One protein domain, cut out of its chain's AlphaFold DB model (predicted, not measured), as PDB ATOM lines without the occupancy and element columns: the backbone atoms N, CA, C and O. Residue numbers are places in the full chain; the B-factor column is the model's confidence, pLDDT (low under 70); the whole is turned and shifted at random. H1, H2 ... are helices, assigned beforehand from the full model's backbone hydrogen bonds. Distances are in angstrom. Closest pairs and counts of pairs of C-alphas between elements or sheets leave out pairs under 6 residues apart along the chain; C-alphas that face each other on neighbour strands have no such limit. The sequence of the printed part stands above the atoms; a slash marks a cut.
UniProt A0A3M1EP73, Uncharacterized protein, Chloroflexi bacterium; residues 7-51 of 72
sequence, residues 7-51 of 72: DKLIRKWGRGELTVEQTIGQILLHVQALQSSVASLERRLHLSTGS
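This is residues 7 to 51 of the 72 residues of an uncharacterized protein of Chloroflexi bacterium (UniProt A0A3M1EP73). A lopsided helical hairpin: the short helix H1 folds back beside the first turns of the long helix H2, and the rest of H2 sticks out from residue 28 to make the length. The printed part has 45 residues with two named helices, H1 then H2, and no named strand; the class is all helix. It is extended, with a radius of gyration of the C-alphas of 16.1 A and spans of 51 by 17 by 7 A.

H1 is residues 7 to 13, 9.9 A long, with C-alpha 7 at (20.457, 42.018, -2.628). H2 is residues 20 to 50, 44.7 A long, from C-alpha 20 at (11.277, 55.580, -1.116) to C-alpha 50 at (34.739, 44.240, -37.488).

H1 and H2 form a helical hairpin, opposite ways at a shallow tilt of 23 degrees. They only just touch, with 3 pairs of C-alphas within 8 A; the closest C-alphas, of Trp 13 and Thr 23, are 7.1 A apart. H2 touches H1 with residues 23 to 26 alone. In H1 and H2 every O i to N i+4 pair is within hydrogen-bond range.

The C-alphas farthest apart, of Gly 16 and Ser 51, are 51.1 A apart. The printed part has no cut, and the link from H1 to H2, 6 residues, is short. Residues 28 to 51, of which 28 to 50 belong to H2, stand free. Mean pLDDT of the printed part is 90.5; residues 50 to 51 are under 70.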
ATOM      1  N   ASP A   7      20.867  42.814  -3.793       89.75
ATOM      2  CA  ASP A   7      20.457  42.018  -2.628       89.75
ATOM      3  C   ASP A   7      20.455  42.805  -1.311       89.75
ATOM      4  O   ASP A   7      19.617  42.591  -0.434       89.75
ATOM      5  N   LYS A   8      21.431  43.702  -1.132       91.25
ATOM      6  CA  LYS A   8      21.536  44.552   0.058       91.25
ATOM      7  C   LYS A   8      20.493  45.667   0.013       91.25
ATOM      8  O   LYS A   8      19.949  45.990   1.064       91.25
ATOM      9  N   LEU A   9      20.168  46.188  -1.170       91.25
ATOM     10  CA  LEU A   9      19.062  47.119  -1.385       91.25
ATOM     11  C   LEU A   9      17.715  46.472  -1.024       91.25
ATOM     12  O   LEU A   9      17.012  46.991  -0.161       91.25
ATOM     13  N   ILE A  10      17.411  45.298  -1.590       91.31
ATOM     14  CA  ILE A  10      16.171  44.543  -1.336       91.31
ATOM     15  C   ILE A  10      16.023  44.208   0.154       91.31
ATOM     16  O   ILE A  10      14.979  44.483   0.747       91.31
ATOM     17  N   ARG A  11      17.076  43.675   0.797       93.88
ATOM     18  CA  ARG A  11      17.046  43.353   2.236       93.88
ATOM     19  C   ARG A  11      16.841  44.581   3.120       93.88
ATOM     20  O   ARG A  11      16.154  44.476   4.129       93.88
ATOM     21  N   LYS A  12      17.423  45.732   2.773       91.94
ATOM     22  CA  LYS A  12      17.223  46.975   3.529       91.94
ATOM     23  C   LYS A  12      15.822  47.552   3.334       91.94
ATOM     24  O   LYS A  12      15.187  47.932   4.314       91.94
ATOM     25  N   TRP A  13      15.328  47.561   2.098       91.75
ATOM     26  CA  TRP A  13      13.979  48.011   1.756       91.75
ATOM     27  C   TRP A  13      12.905  47.190   2.481       91.75
ATOM     28  O   TRP A  13      12.064  47.755   3.171       91.75
ATOM     29  N   GLY A  14      13.007  45.856   2.447       90.75
ATOM     30  CA  GLY A  14      12.086  44.958   3.156       90.75
ATOM     31  C   GLY A  14      12.111  45.073   4.689       90.75
ATOM     32  O   GLY A  14      11.213  44.555   5.346       90.75
ATOM     33  N   ARG A  15      13.111  45.756   5.267       95.00
ATOM     34  CA  ARG A  15      13.205  46.069   6.707       95.00
ATOM     35  C   ARG A  15      12.817  47.515   7.045       95.00
ATOM     36  O   ARG A  15      12.932  47.906   8.200       95.00
ATOM     37  N   GLY A  16      12.401  48.320   6.063       90.94
ATOM     38  CA  GLY A  16      12.110  49.747   6.255       90.94
ATOM     39  C   GLY A  16      13.346  50.611   6.551       90.94
ATOM     40  O   GLY A  16      13.208  51.742   7.000       90.94
ATOM     41  N   GLU A  17      14.562  50.108   6.301       93.50
ATOM     42  CA  GLU A  17      15.827  50.820   6.576       93.50
ATOM     43  C   GLU A  17      16.199  51.863   5.507       93.50
ATOM     44  O   GLU A  17      17.293  52.433   5.549       93.50
ATOM     45  N   LEU A  18      15.339  52.060   4.507       91.38
ATOM     46  CA  LEU A  18      15.534  52.990   3.400       91.38
ATOM     47  C   LEU A  18      14.224  53.705   3.092       91.38
ATOM     48  O   LEU A  18      13.161  53.088   3.107       91.38
ATOM     49  N   THR A  19      14.312  54.989   2.752       94.62
ATOM     50  CA  THR A  19      13.158  55.737   2.238       94.62
ATOM     51  C   THR A  19      12.855  55.358   0.782       94.62
ATOM     52  O   THR A  19      13.662  54.707   0.100       94.62
ATOM     53  N   VAL A  20      11.686  55.774   0.286       92.75
ATOM     54  CA  VAL A  20      11.277  55.580  -1.116       92.75
ATOM     55  C   VAL A  20      12.307  56.223  -2.052       92.75
ATOM     56  O   VAL A  20      12.795  55.585  -2.983       92.75
ATOM     57  N   GLU A  21      12.713  57.456  -1.754       95.31
ATOM     58  CA  GLU A  21      13.660  58.264  -2.530       95.31
ATOM     59  C   GLU A  21      15.057  57.638  -2.534       95.31
ATOM     60  O   GLU A  21      15.708  57.570  -3.578       95.31
ATOM     61  N   GLN A  22      15.512  57.129  -1.383       91.62
ATOM     62  CA  GLN A  22      16.779  56.402  -1.289       91.62
ATOM     63  C   GLN A  22      16.756  55.135  -2.149       91.62
ATOM     64  O   GLN A  22      17.736  54.839  -2.832       91.62
ATOM     65  N   THR A  23      15.639  54.408  -2.154       93.25
ATOM     66  CA  THR A  23      15.485  53.176  -2.934       93.25
ATOM     67  C   THR A  23      15.438  53.465  -4.433       93.25
ATOM     68  O   THR A  23      16.176  52.834  -5.190       93.25
ATOM     69  N   ILE A  24      14.682  54.483  -4.859       94.69
ATOM     70  CA  ILE A  24      14.674  54.978  -6.244       94.69
ATOM     71  C   ILE A  24      16.085  55.405  -6.672       94.69
ATOM     72  O   ILE A  24      16.561  54.975  -7.720       94.69
ATOM     73  N   GLY A  25      16.798  56.178  -5.847       94.69
ATOM     74  CA  GLY A  25      18.166  56.611  -6.139       94.69
ATOM     75  C   GLY A  25      19.145  55.445  -6.331       94.69
ATOM     76  O   GLY A  25      19.970  55.476  -7.241       94.69
ATOM     77  N   GLN A  26      19.035  54.384  -5.527       93.69
ATOM     78  CA  GLN A  26      19.858  53.179  -5.693       93.69
ATOM     79  C   GLN A  26      19.476  52.377  -6.950       93.69
ATOM     80  O   GLN A  26      20.366  51.892  -7.646       93.69
ATOM     81  N   ILE A  27      18.185  52.283  -7.292       93.44
ATOM     82  CA  ILE A  27      17.726  51.656  -8.544       93.44
ATOM     83  C   ILE A  27      18.276  52.413  -9.762       93.44
ATOM     84  O   ILE A  27      18.812  51.786 -10.673       93.44
ATOM     85  N   LEU A  28      18.222  53.749  -9.765       95.44
ATOM     86  CA  LEU A  28      18.759  54.569 -10.858       95.44
ATOM     87  C   LEU A  28      20.274  54.374 -11.043       95.44
ATOM     88  O   LEU A  28      20.736  54.224 -12.173       95.44
ATOM     89  N   LEU A  29      21.040  54.283  -9.948       94.75
ATOM     90  CA  LEU A  29      22.474  53.958 -10.000       94.75
ATOM     91  C   LEU A  29      22.735  52.555 -10.578       94.75
ATOM     92  O   LEU A  29      23.667  52.381 -11.364       94.75
ATOM     93  N   HIS A  30      21.907  51.560 -10.241       93.00
ATOM     94  CA  HIS A  30      21.997  50.228 -10.846       93.00
ATOM     95  C   HIS A  30      21.700  50.247 -12.350       93.00
ATOM     96  O   HIS A  30      22.447  49.643 -13.118       93.00
ATOM     97  N   VAL A  31      20.658  50.962 -12.784       94.25
ATOM     98  CA  VAL A  31      20.309  51.098 -14.209       94.25
ATOM     99  C   VAL A  31      21.447  51.770 -14.986       94.25
ATOM    100  O   VAL A  31      21.846  51.264 -16.032       94.25
ATOM    101  N   GLN A  32      22.045  52.838 -14.448       95.00
ATOM    102  CA  GLN A  32      23.193  53.514 -15.064       95.00
ATOM    103  C   GLN A  32      24.422  52.592 -15.199       95.00
ATOM    104  O   GLN A  32      25.096  52.589 -16.236       95.00
ATOM    105  N   ALA A  33      24.710  51.781 -14.175       91.88
ATOM    106  CA  ALA A  33      25.805  50.812 -14.207       91.88
ATOM    107  C   ALA A  33      25.558  49.689 -15.233       91.88
ATOM    108  O   ALA A  33      26.480  49.300 -15.958       91.88
ATOM    109  N   LEU A  34      24.315  49.209 -15.347       94.12
ATOM    110  CA  LEU A  34      23.913  48.222 -16.352       94.12
ATOM    111  C   LEU A  34      24.022  48.792 -17.770       94.12
ATOM    112  O   LEU A  34      24.666  48.171 -18.609       94.12
ATOM    113  N   GLN A  35      23.498  49.996 -18.021       95.94
ATOM    114  CA  GLN A  35      23.615  50.681 -19.314       95.94
ATOM    115  C   GLN A  35      25.084  50.838 -19.741       95.94
ATOM    116  O   GLN A  35      25.439  50.528 -20.877       95.94
ATOM    117  N   SER A  36      25.955  51.248 -18.815       94.38
ATOM    118  CA  SER A  36      27.399  51.378 -19.068       94.38
ATOM    119  C   SER A  36      28.060  50.031 -19.395       94.38
ATOM    120  O   SER A  36      28.932  49.949 -20.261       94.38
ATOM    121  N   SER A  37      27.626  48.959 -18.726       93.25
ATOM    122  CA  SER A  37      28.131  47.599 -18.949       93.25
ATOM    123  C   SER A  37      27.677  47.032 -20.297       93.25
ATOM    124  O   SER A  37      28.493  46.463 -21.021       93.25
ATOM    125  N   VAL A  38      26.409  47.238 -20.666       95.31
ATOM    126  CA  VAL A  38      25.843  46.840 -21.966       95.31
ATOM    127  C   VAL A  38      26.545  47.580 -23.104       95.31
ATOM    128  O   VAL A  38      27.098  46.926 -23.980       95.31
ATOM    129  N   ALA A  39      26.669  48.909 -23.034       94.81
ATOM    130  CA  ALA A  39      27.367  49.698 -24.055       94.81
ATOM    131  C   ALA A  39      28.853  49.302 -24.219       94.81
ATOM    132  O   ALA A  39      29.422  49.393 -25.311       94.81
ATOM    133  N   SER A  40      29.502  48.842 -23.142       93.81
ATOM    134  CA  SER A  40      30.859  48.280 -23.189       93.81
ATOM    135  C   SER A  40      30.898  46.917 -23.893       93.81
ATOM    136  O   SER A  40      31.763  46.679 -24.738       93.81
ATOM    137  N   LEU A  41      29.940  46.029 -23.600       93.38
ATOM    138  CA  LEU A  41      29.805  44.725 -24.257       93.38
ATOM    139  C   LEU A  41      29.480  44.867 -25.750       93.38
ATOM    140  O   LEU A  41      30.142  44.229 -26.564       93.38
ATOM    141  N   GLU A  42      28.543  45.742 -26.115       94.75
ATOM    142  CA  GLU A  42      28.191  46.061 -27.505       94.75
ATOM    143  C   GLU A  42      29.401  46.584 -28.284       94.75
ATOM    144  O   GLU A  42      29.703  46.092 -29.370       94.75
ATOM    145  N   ARG A  43      30.163  47.523 -27.703       92.19
ATOM    146  CA  ARG A  43      31.391  48.051 -28.316       92.19
ATOM    147  C   ARG A  43      32.447  46.964 -28.513       92.19
ATOM    148  O   ARG A  43      33.077  46.915 -29.567       92.19
ATOM    149  N   ARG A  44      32.645  46.085 -27.525       91.44
ATOM    150  CA  ARG A  44      33.579  44.948 -27.629       91.44
ATOM    151  C   ARG A  44      33.145  43.953 -28.702       91.44
ATOM    152  O   ARG A  44      33.993  43.496 -29.465       91.44
ATOM    153  N   LEU A  45      31.848  43.655 -28.784       91.50
ATOM    154  CA  LEU A  45      31.286  42.779 -29.807       91.50
ATOM    155  C   LEU A  45      31.499  43.388 -31.196       91.50
ATOM    156  O   LEU A  45      32.099  42.738 -32.045       91.50
ATOM    157  N   HIS A  46      31.148  44.662 -31.390       87.38
ATOM    158  CA  HIS A  46      31.353  45.378 -32.650       87.38
ATOM    159  C   HIS A  46      32.822  45.371 -33.108       87.38
ATOM    160  O   HIS A  46      33.095  45.057 -34.265       87.38
ATOM    161  N   LEU A  47      33.776  45.616 -32.198       83.38
ATOM    162  CA  LEU A  47      35.211  45.511 -32.498       83.38
ATOM    163  C   LEU A  47      35.617  44.080 -32.900       83.38
ATOM    164  O   LEU A  47      36.353  43.900 -33.870       83.38
ATOM    165  N   SER A  48      35.113  43.055 -32.202       76.69
ATOM    166  CA  SER A  48      35.411  41.654 -32.537       76.69
ATOM    167  C   SER A  48      34.812  41.213 -33.879       76.69
ATOM    168  O   SER A  48      35.457  40.473 -34.614       76.69
ATOM    169  N   THR A  49      33.628  41.713 -34.247       71.50
ATOM    170  CA  THR A  49      32.976  41.417 -35.532       71.50
ATOM    171  C   THR A  49      33.623  42.182 -36.689       71.50
ATOM    172  O   THR A  49      33.842  41.603 -37.749       71.50
ATOM    173  N   GLY A  50      34.010  43.448 -36.486       59.75
ATOM    174  CA  GLY A  50      34.739  44.240 -37.488       59.75
ATOM    175  C   GLY A  50      36.147  43.712 -37.797       59.75
ATOM    176  O   GLY A  50      36.667  43.943 -38.884       59.75
ATOM    177  N   SER A  51      36.743  42.935 -36.887       56.50
ATOM    178  CA  SER A  51      38.070  42.325 -37.075       56.50
ATOM    179  C   SER A  51      38.094  41.174 -38.098       56.50
ATOM    180  O   SER A  51      39.165  40.668 -38.421       56.50
TER     181      SER A  51